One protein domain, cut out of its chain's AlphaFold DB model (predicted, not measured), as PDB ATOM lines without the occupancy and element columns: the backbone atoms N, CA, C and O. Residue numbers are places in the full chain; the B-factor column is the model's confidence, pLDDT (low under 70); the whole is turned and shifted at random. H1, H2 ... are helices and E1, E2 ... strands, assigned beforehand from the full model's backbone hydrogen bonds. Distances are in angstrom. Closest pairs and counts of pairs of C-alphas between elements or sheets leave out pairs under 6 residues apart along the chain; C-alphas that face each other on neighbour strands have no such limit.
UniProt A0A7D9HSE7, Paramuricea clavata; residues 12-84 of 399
ATOM      1  N   LEU A  12     104.170 -61.628  85.561       84.94
ATOM      2  CA  LEU A  12     105.303 -60.712  85.589       84.94
ATOM      3  C   LEU A  12     106.206 -61.036  86.773       84.94
ATOM      4  O   LEU A  12     105.762 -61.022  87.921       84.94
ATOM      5  N   ASN A  13     107.488 -61.269  86.496       85.56
ATOM      6  CA  ASN A  13     108.511 -61.328  87.530       85.56
ATOM      7  C   ASN A  13     109.244 -59.973  87.602       85.56
ATOM      8  O   ASN A  13     110.028 -59.675  86.701       85.56
ATOM      9  N   PRO A  14     109.023 -59.156  88.649       83.56
ATOM     10  CA  PRO A  14     109.696 -57.866  88.813       83.56
ATOM     11  C   PRO A  14     111.189 -58.005  89.150       83.56
ATOM     12  O   PRO A  14     111.925 -57.020  89.087       83.56
ATOM     13  N   ARG A  15     111.646 -59.210  89.524       85.75
ATOM     14  CA  ARG A  15     113.040 -59.515  89.875       85.75
ATOM     15  C   ARG A  15     113.478 -60.850  89.249       85.75
ATOM     16  O   ARG A  15     113.650 -61.832  89.968       85.75
ATOM     17  N   PRO A  16     113.692 -60.913  87.920       81.81
ATOM     18  CA  PRO A  16     114.111 -62.142  87.237       81.81
ATOM     19  C   PRO A  16     115.465 -62.689  87.718       81.81
ATOM     20  O   PRO A  16     115.716 -63.881  87.598       81.81
ATOM     21  N   TRP A  17     116.318 -61.847  88.308       82.75
ATOM     22  CA  TRP A  17     117.602 -62.238  88.905       82.75
ATOM     23  C   TRP A  17     117.487 -62.806  90.331       82.75
ATOM     24  O   TRP A  17     118.490 -63.213  90.911       82.75
ATOM     25  N   HIS A  18     116.294 -62.806  90.935       84.75
ATOM     26  CA  HIS A  18     116.085 -63.260  92.307       84.75
ATOM     27  C   HIS A  18     115.400 -64.628  92.338       84.75
ATOM     28  O   HIS A  18     114.297 -64.795  91.824       84.75
ATOM     29  N   SER A  19     116.043 -65.591  92.999       83.44
ATOM     30  CA  SER A  19     115.482 -66.916  93.263       83.44
ATOM     31  C   SER A  19     115.135 -67.040  94.744       83.44
ATOM     32  O   SER A  19     115.996 -66.875  95.604       83.44
ATOM     33  N   CYS A  20     113.867 -67.316  95.044       86.31
ATOM     34  CA  CYS A  20     113.363 -67.509  96.400       86.31
ATOM     35  C   CYS A  20     112.386 -68.684  96.407       86.31
ATOM     36  O   CYS A  20     111.546 -68.790  95.517       86.31
ATOM     37  N   SER A  21     112.474 -69.544  97.420       84.94
ATOM     38  CA  SER A  21     111.567 -70.685  97.590       84.94
ATOM     39  C   SER A  21     110.136 -70.276  97.960       84.94
ATOM     40  O   SER A  21     109.212 -71.047  97.739       84.94
ATOM     41  N   ALA A  22     109.941 -69.060  98.480       87.25
ATOM     42  CA  ALA A  22     108.645 -68.502  98.875       87.25
ATOM     43  C   ALA A  22     108.062 -67.537  97.819       87.25
ATOM     44  O   ALA A  22     107.432 -66.536  98.166       87.25
ATOM     45  N   LEU A  23     108.338 -67.777  96.533       86.75
ATOM     46  CA  LEU A  23     107.829 -66.955  95.437       86.75
ATOM     47  C   LEU A  23     106.366 -67.315  95.130       86.75
ATOM     48  O   LEU A  23     106.061 -68.450  94.774       86.75
ATOM     49  N   GLU A  24     105.472 -66.336  95.226       88.88
ATOM     50  CA  GLU A  24     104.032 -66.494  95.001       88.88
ATOM     51  C   GLU A  24     103.519 -65.525  93.927       88.88
ATOM     52  O   GLU A  24     103.947 -64.372  93.852       88.88
ATOM     53  N   ALA A  25     102.575 -65.979  93.100       88.44
ATOM     54  CA  ALA A  25     101.911 -65.144  92.105       88.44
ATOM     55  C   ALA A  25     100.683 -64.456  92.719       88.44
ATOM     56  O   ALA A  25      99.751 -65.124  93.164       88.44
ATOM     57  N   LYS A  26     100.648 -63.121  92.702       88.69
ATOM     58  CA  LYS A  26      99.506 -62.322  93.170       88.69
ATOM     59  C   LYS A  26      98.714 -61.761  92.006       88.69
ATOM     60  O   LYS A  26      99.273 -61.089  91.143       88.69
ATOM     61  N   ALA A  27      97.408 -62.008  92.004       90.56
ATOM     62  CA  ALA A  27      96.498 -61.423  91.031       90.56
ATOM     63  C   ALA A  27      96.233 -59.946  91.367       90.56
ATOM     64  O   ALA A  27      95.771 -59.629  92.461       90.56
ATOM     65  N   ILE A  28      96.510 -59.053  90.420       90.62
ATOM     66  CA  ILE A  28      96.361 -57.604  90.567       90.62
ATOM     67  C   ILE A  28      95.570 -57.071  89.380       90.62
ATOM     68  O   ILE A  28      95.870 -57.372  88.225       90.62
ATOM     69  N   THR A  29      94.552 -56.266  89.671       91.12
ATOM     70  CA  THR A  29      93.794 -55.542  88.652       91.12
ATOM     71  C   THR A  29      94.450 -54.189  88.413       91.12
ATOM     72  O   THR A  29      94.526 -53.364  89.319       91.12
ATOM     73  N   VAL A  30      94.926 -53.957  87.199       89.44
ATOM     74  CA  VAL A  30      95.593 -52.718  86.795       89.44
ATOM     75  C   VAL A  30      94.666 -51.869  85.945       89.44
ATOM     76  O   VAL A  30      94.023 -52.395  85.038       89.44
ATOM     77  N   ILE A  31      94.612 -50.570  86.230       87.44
ATOM     78  CA  ILE A  31      93.956 -49.571  85.382       87.44
ATOM     79  C   ILE A  31      95.034 -48.822  84.597       87.44
ATOM     80  O   ILE A  31      95.949 -48.255  85.202       87.44
ATOM     81  N   CYS A  32      94.926 -48.859  83.271       84.44
ATOM     82  CA  CYS A  32      95.856 -48.207  82.350       84.44
ATOM     83  C   CYS A  32      95.370 -46.810  81.925       84.44
ATOM     84  O   CYS A  32      94.236 -46.412  82.196       84.44
ATOM     85  N   ASP A  33      96.230 -46.072  81.226       80.25
ATOM     86  CA  ASP A  33      95.979 -44.752  80.627       80.25
ATOM     87  C   ASP A  33      94.887 -44.759  79.535       80.25
ATOM     88  O   ASP A  33      94.279 -43.728  79.220       80.25
ATOM     89  N   ASP A  34      94.579 -45.930  78.978       74.12
ATOM     90  CA  ASP A  34      93.438 -46.167  78.090       74.12
ATOM     91  C   ASP A  34      92.106 -46.394  78.840       74.12
ATOM     92  O   ASP A  34      91.069 -46.613  78.212       74.12
ATOM     93  N   GLY A  35      92.122 -46.334  80.177       73.12
ATOM     94  CA  GLY A  35      90.971 -46.562  81.052       73.12
ATOM     95  C   GLY A  35      90.592 -48.039  81.219       73.12
ATOM     96  O   GLY A  35      89.666 -48.363  81.966       73.12
ATOM     97  N   ARG A  36      91.275 -48.977  80.555       79.50
ATOM     98  CA  ARG A  36      90.919 -50.398  80.622       79.50
ATOM     99  C   ARG A  36      91.457 -51.052  81.886       79.50
ATOM    100  O   ARG A  36      92.485 -50.676  82.443       79.50
ATOM    101  N   ARG A  37      90.732 -52.085  82.324       85.12
ATOM    102  CA  ARG A  37      91.114 -52.939  83.453       85.12
ATOM    103  C   ARG A  37      91.801 -54.193  82.934       85.12
ATOM    104  O   ARG A  37      91.212 -54.957  82.171       85.12
ATOM    105  N   HIS A  38      93.010 -54.443  83.411       85.31
ATOM    106  CA  HIS A  38      93.803 -55.616  83.072       85.31
ATOM    107  C   HIS A  38      94.035 -56.472  84.311       85.31
ATOM    108  O   HIS A  38      94.389 -55.959  85.366       85.31
ATOM    109  N   LYS A  39      93.858 -57.789  84.196       87.38
ATOM    110  CA  LYS A  39      94.244 -58.726  85.256       87.38
ATOM    111  C   LYS A  39      95.670 -59.204  85.000       87.38
ATOM    112  O   LYS A  39      95.934 -59.797  83.954       87.38
ATOM    113  N   LEU A  40      96.558 -58.941  85.953       88.69
ATOM    114  CA  LEU A  40      97.963 -59.339  85.939       88.69
ATOM    115  C   LEU A  40      98.246 -60.316  87.072       88.69
ATOM    116  O   LEU A  40      97.644 -60.211  88.139       88.69
ATOM    117  N   ALA A  41      99.193 -61.225  86.870       89.25
ATOM    118  CA  ALA A  41      99.779 -62.005  87.953       89.25
ATOM    119  C   ALA A  41     101.197 -61.480  88.207       89.25
ATOM    120  O   ALA A  41     102.029 -61.519  87.309       89.25
ATOM    121  N   VAL A  42     101.483 -60.964  89.398       90.25
ATOM    122  CA  VAL A  42     102.802 -60.420  89.754       90.25
ATOM    123  C   VAL A  42     103.468 -61.342  90.761       90.25
ATOM    124  O   VAL A  42     102.892 -61.639  91.807       90.25
ATOM    125  N   MET A  43     104.683 -61.794  90.456       89.31
ATOM    126  CA  MET A  43     105.464 -62.617  91.376       89.31
ATOM    127  C   MET A  43     105.970 -61.757  92.534       89.31
ATOM    128  O   MET A  43     106.589 -60.713  92.326       89.31
ATOM    129  N   SER A  44     105.730 -62.207  93.760       89.19
ATOM    130  CA  SER A  44     106.175 -61.552  94.988       89.19
ATOM    131  C   SER A  44     106.748 -62.572  95.965       89.19
ATOM    132  O   SER A  44     106.422 -63.751  95.895       89.19
ATOM    133  N   CYS A  45     107.625 -62.137  96.866       89.88
ATOM    134  CA  CYS A  45     108.118 -62.965  97.964       89.88
ATOM    135  C   CYS A  45     108.420 -62.073  99.179       89.88
ATOM    136  O   CYS A  45     108.529 -60.855  99.019       89.88
ATOM    137  N   PRO A  46     108.617 -62.642 100.380       88.88
ATOM    138  CA  PRO A  46     108.868 -61.870 101.601       88.88
ATOM    139  C   PRO A  46     110.137 -61.002 101.573       88.88
ATOM    140  O   PRO A  46     110.278 -60.102 102.396       88.88
ATOM    141  N   CYS A  47     111.065 -61.244 100.640       89.81
ATOM    142  CA  CYS A  47     112.324 -60.501 100.538       89.81
ATOM    143  C   CYS A  47     112.165 -59.051 100.037       89.81
ATOM    144  O   CYS A  47     113.140 -58.308 100.044       89.81
ATOM    145  N   GLU A  48     110.995 -58.647  99.530       88.31
ATOM    146  CA  GLU A  48     110.696 -57.260  99.144       88.31
ATOM    147  C   GLU A  48     109.204 -56.985  99.358       88.31
ATOM    148  O   GLU A  48     108.357 -57.849  99.137       88.31
ATOM    149  N   ALA A  49     108.865 -55.771  99.789       88.19
ATOM    150  CA  ALA A  49     107.469 -55.380  99.908       88.19
ATOM    151  C   ALA A  49     106.797 -55.357  98.523       88.19
ATOM    152  O   ALA A  49     107.335 -54.797  97.569       88.19
ATOM    153  N   VAL A  50     105.579 -55.898  98.435       87.25
ATOM    154  CA  VAL A  50     104.809 -55.990  97.178       87.25
ATOM    155  C   VAL A  50     104.646 -54.623  96.500       87.25
ATOM    156  O   VAL A  50     104.688 -54.533  95.278       87.25
ATOM    157  N   SER A  51     104.511 -53.547  97.280       87.75
ATOM    158  CA  SER A  51     104.431 -52.176  96.766       87.75
ATOM    159  C   SER A  51     105.683 -51.746  95.994       87.75
ATOM    160  O   SER A  51     105.567 -51.111  94.950       87.75
ATOM    161  N   VAL A  52     106.873 -52.129  96.464       88.44
ATOM    162  CA  VAL A  52     108.147 -51.837  95.789       88.44
ATOM    163  C   VAL A  52     108.259 -52.656  94.506       88.44
ATOM    164  O   VAL A  52     108.625 -52.125  93.457       88.44
ATOM    165  N   SER A  53     107.870 -53.933  94.558       88.81
ATOM    166  CA  SER A  53     107.827 -54.797  93.377       88.81
ATOM    167  C   SER A  53     106.880 -54.255  92.292       88.81
ATOM    168  O   SER A  53     107.195 -54.353  91.109       88.81
ATOM    169  N   LEU A  54     105.756 -53.634  92.673       89.19
ATOM    170  CA  LEU A  54     104.840 -52.970  91.738       89.19
ATOM    171  C   LEU A  54     105.406 -51.672  91.168       89.19
ATOM    172  O   LEU A  54     105.321 -51.459  89.959       89.19
ATOM    173  N   ALA A  55     106.063 -50.855  91.993       88.56
ATOM    174  CA  ALA A  55     106.719 -49.638  91.521       88.56
ATOM    175  C   ALA A  55     107.792 -49.938  90.456       88.56
ATOM    176  O   ALA A  55     107.891 -49.220  89.462       88.56
ATOM    177  N   ARG A  56     108.536 -51.050  90.589       86.62
ATOM    178  CA  ARG A  56     109.484 -51.524  89.556       86.62
ATOM    179  C   ARG A  56     108.816 -51.838  88.217       86.62
ATOM    180  O   ARG A  56     109.458 -51.719  87.179       86.62
ATOM    181  N   LEU A  57     107.541 -52.219  88.237       87.69
ATOM    182  CA  LEU A  57     106.725 -52.468  87.048       87.69
ATOM    183  C   LEU A  57     106.009 -51.202  86.542       87.69
ATOM    184  O   LEU A  57     105.158 -51.314  85.666       87.69
ATOM    185  N   ARG A  58     106.331 -50.012  87.080       90.88
ATOM    186  CA  ARG A  58     105.612 -48.743  86.839       90.88
ATOM    187  C   ARG A  58     104.121 -48.823  87.191       90.88
ATOM    188  O   ARG A  58     103.272 -48.229  86.523       90.88
ATOM    189  N   LEU A  59     103.806 -49.566  88.251       91.31
ATOM    190  CA  LEU A  59     102.461 -49.706  88.797       91.31
ATOM    191  C   LEU A  59     102.408 -49.100  90.198       91.31
ATOM    192  O   LEU A  59     103.185 -49.460  91.081       91.31
ATOM    193  N   TRP A  60     101.458 -48.200  90.416       93.00
ATOM    194  CA  TRP A  60     101.188 -47.602  91.710       93.00
ATOM    195  C   TRP A  60     100.064 -48.362  92.416       93.00
ATOM    196  O   TRP A  60      98.935 -48.376  91.920       93.00
ATOM    197  N   PRO A  61     100.325 -49.025  93.550       92.50
ATOM    198  CA  PRO A  61      99.296 -49.784  94.244       92.50
ATOM    199  C   PRO A  61      98.259 -48.866  94.903       92.50
ATOM    200  O   PRO A  61      98.606 -47.852  95.503       92.50
ATOM    201  N   ALA A  62      96.987 -49.271  94.877       88.88
ATOM    202  CA  ALA A  62      95.928 -48.573  95.611       88.88
ATOM    203  C   ALA A  62      96.099 -48.692  97.141       88.88
ATOM    204  O   ALA A  62      95.667 -47.818  97.889       88.88
ATOM    205  N   THR A  63      96.742 -49.767  97.613       86.56
ATOM    206  CA  THR A  63      97.039 -50.010  99.032       86.56
ATOM    207  C   THR A  63      98.467 -50.520  99.226       86.56
ATOM    208  O   THR A  63      98.991 -51.296  98.431       86.56
ATOM    209  N   SER A  64      99.122 -50.120 100.317       77.94
ATOM    210  CA  SER A  64     100.510 -50.521 100.602       77.94
ATOM    211  C   SER A  64     100.649 -51.974 101.073       77.94
ATOM    212  O   SER A  64     101.689 -52.597 100.857       77.94
ATOM    213  N   LYS A  65      99.604 -52.524 101.704       80.19
ATOM    214  CA  LYS A  65      99.540 -53.906 102.199       80.19
ATOM    215  C   LYS A  65      98.509 -54.681 101.377       80.19
ATOM    216  O   LYS A  65      97.347 -54.289 101.340       80.19
ATOM    217  N   ASN A  66      98.938 -55.777 100.749       82.56
ATOM    218  CA  ASN A  66      98.104 -56.668  99.927       82.56
ATOM    219  C   ASN A  66      97.290 -55.947  98.828       82.56
ATOM    220  O   ASN A  66      96.059 -55.987  98.849       82.56
ATOM    221  N   PRO A  67      97.956 -55.285  97.867       88.12
ATOM    222  CA  PRO A  67      97.271 -54.603  96.776       88.12
ATOM    223  C   PRO A  67      96.534 -55.591  95.870       88.12
ATOM    224  O   PRO A  67      97.134 -56.504  95.310       88.12
ATOM    225  N   THR A  68      95.235 -55.366  95.692       90.88
ATOM    226  CA  THR A  68      94.396 -56.035  94.680       90.88
ATOM    227  C   THR A  68      94.183 -55.162  93.443       90.88
ATOM    228  O   THR A  68      93.838 -55.675  92.376       90.88
ATOM    229  N   PHE A  69      94.433 -53.857  93.577       90.88
ATOM    230  CA  PHE A  69      94.331 -52.854  92.526       90.88
ATOM    231  C   PHE A  69      95.611 -52.025  92.421       90.88
ATOM    232  O   PHE A  69      96.243 -51.709  93.434       90.88
ATOM    233  N   ALA A  70      95.964 -51.650  91.195       91.88
ATOM    234  CA  ALA A  70      97.042 -50.715  90.911       91.88
ATOM    235  C   ALA A  70      96.725 -49.847  89.683       91.88
ATOM    236  O   ALA A  70      95.874 -50.187  88.862       91.88
ATOM    237  N   PHE A  71      97.433 -48.734  89.556       91.50
ATOM    238  CA  PHE A  71      97.319 -47.773  88.463       91.50
ATOM    239  C   PHE A  71      98.652 -47.700  87.725       91.50
ATOM    240  O   PHE A  71      99.704 -47.734  88.361       91.50
ATOM    241  N   THR A  72      98.648 -47.611  86.400       91.56
ATOM    242  CA  THR A  72      99.891 -47.339  85.661       91.56
ATOM    243  C   THR A  72     100.407 -45.943  85.984       91.56
ATOM    244  O   THR A  72      99.605 -45.021  86.121       91.56
ATOM    245  N   PHE A  73     101.725 -45.760  86.046       89.69
ATOM    246  CA  PHE A  73     102.308 -44.426  86.233       89.69
ATOM    247  C   PHE A  73     101.871 -43.466  85.126       89.69
ATOM    248  O   PHE A  73     101.485 -42.353  85.431       89.69
ATOM    249  N   ASP A  74     101.773 -43.935  83.882       87.81
ATOM    250  CA  ASP A  74     101.350 -43.094  82.757       87.81
ATOM    251  C   ASP A  74      99.926 -42.526  82.966       87.81
ATOM    252  O   ASP A  74      99.651 -41.375  82.644       87.81
ATOM    253  N   LEU A  75      99.022 -43.294  83.592       88.44
ATOM    254  CA  LEU A  75      97.689 -42.815  83.989       88.44
ATOM    255  C   LEU A  75      97.765 -41.732  85.077       88.44
ATOM    256  O   LEU A  75      96.968 -40.794  85.067       88.44
ATOM    257  N   LEU A  76      98.694 -41.873  86.025       89.88
ATOM    258  CA  LEU A  76      98.918 -40.882  87.076       89.88
ATOM    259  C   LEU A  76      99.567 -39.610  86.526       89.88
ATOM    260  O   LEU A  76      99.157 -38.532  86.938       89.88
ATOM    261  N   ASP A  77     100.478 -39.724  85.559       89.44
ATOM    262  CA  ASP A  77     101.085 -38.584  84.866       89.44
ATOM    263  C   ASP A  77     100.000 -37.765  84.135       89.44
ATOM    264  O   ASP A  77      99.965 -36.537  84.219       89.44
ATOM    265  N   TRP A  78      99.037 -38.437  83.484       87.06
ATOM    266  CA  TRP A  78      97.856 -37.778  82.906       87.06
ATOM    267  C   TRP A  78      96.986 -37.092  83.960       87.06
ATOM    268  O   TRP A  78      96.512 -35.977  83.738       87.06
ATOM    269  N   MET A  79      96.756 -37.753  85.095       88.12
ATOM    270  CA  MET A  79      95.990 -37.178  86.198       88.12
ATOM    271  C   MET A  79      96.678 -35.919  86.741       88.12
ATOM    272  O   MET A  79      96.012 -34.910  86.947       88.12
ATOM    273  N   GLU A  80      97.995 -35.966  86.943       88.38
ATOM    274  CA  GLU A  80      98.811 -34.839  87.396       88.38
ATOM    275  C   GLU A  80      98.737 -33.669  86.411       88.38
ATOM    276  O   GLU A  80      98.383 -32.563  86.817       88.38
ATOM    277  N   ALA A  81      98.968 -33.913  85.117       85.25
ATOM    278  CA  ALA A  81      98.887 -32.877  84.089       85.25
ATOM    279  C   ALA A  81      97.496 -32.220  84.046       85.25
ATOM    280  O   ALA A  81      97.382 -30.997  84.007       85.25
ATOM    281  N   LEU A  82      96.421 -33.010  84.110       85.19
ATOM    282  CA  LEU A  82      95.053 -32.487  84.070       85.19
ATOM    283  C   LEU A  82      94.662 -31.739  85.352       85.19
ATOM    284  O   LEU A  82      93.932 -30.746  85.280       85.19
ATOM    285  N   LEU A  83      95.149 -32.186  86.510       84.69
ATOM    286  CA  LEU A  83      94.938 -31.501  87.784       84.69
ATOM    287  C   LEU A  83      95.673 -30.158  87.828       84.69
ATOM    288  O   LEU A  83      95.078 -29.161  88.239       84.69
ATOM    289  N   LEU A  84      96.947 -30.133  87.424       80.06
ATOM    290  CA  LEU A  84      97.817 -28.963  87.553       80.06
ATOM    291  C   LEU A  84      97.594 -27.935  86.438       80.06
ATOM    292  O   LEU A  84      97.404 -26.757  86.735       80.06
TER     293      LEU A  84
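Overview. This is residues 12 to 84 of the 399 residues of a protein of Paramuricea clavata (UniProt A0A7D9HSE7). A strongly twisted sheet of four strands, curled like part of a barrel, has the short helix H1 packed on it near both edge strands, E2 and E3. Helix H2 follows E4 directly and runs away from this body, lengthening the rod at one end. The printed part has 73 residues, in the order E1 E2 H1 E3 E4 H2; the sheet runs E2 E1 E4 E3 and is mixed, and the class is mixed, helices and strands. It is compact, with a radius of gyration of the C-alphas of 12.9 A, and spans 44 by 21 by 20 A.

Arrangement. After residues 12 to 23, with no named element, E1, residues 24 to 31, and E2, residues 37 to 44, form an antiparallel hairpin; N 28 and O 40 are 2.8 A apart, within hydrogen-bond range. H1, residues 50 to 56, is on the sheet; its closest C-alphas to E2 are Val 50 and Ser 44, 6.1 A. E3, residues 59 to 61, comes closest to H1 at the C-alphas of Pro 61 and Ser 51, 6.2 A. E2, H1 and E3 make a split strand-helix-strand unit, two strands of one sheet that are not neighbours with a helix between them along the chain; E1 and E4 are between E2 and E3 in the sheet, and the unit's crossover is right-handed. E4, residues 69 to 72, forms an antiparallel hairpin with E3, with N 60 and O 71 at 2.7 A, and is parallel to E1, with N 70 and O 29 at 2.9 A. H2, residues 73 to 84, only grazes the sheet with residues 73 to 76, and is apart from H1. In H1 and H2 every O i to N i+4 pair is within hydrogen-bond range.

Along the chain. E1 measures 21.9 A from C-alpha 24 at (104.032, -66.494, 95.001), E2 20.8 A, and H2 16.2 A, to C-alpha 84 at (97.817, -28.963, 87.553).

Size, cuts and confidence. The C-alphas farthest apart, those of Ser 21 and Leu 84, are 45.1 A apart. The printed part has no cut and no long link, and no printed residue is under 70 in pLDDT.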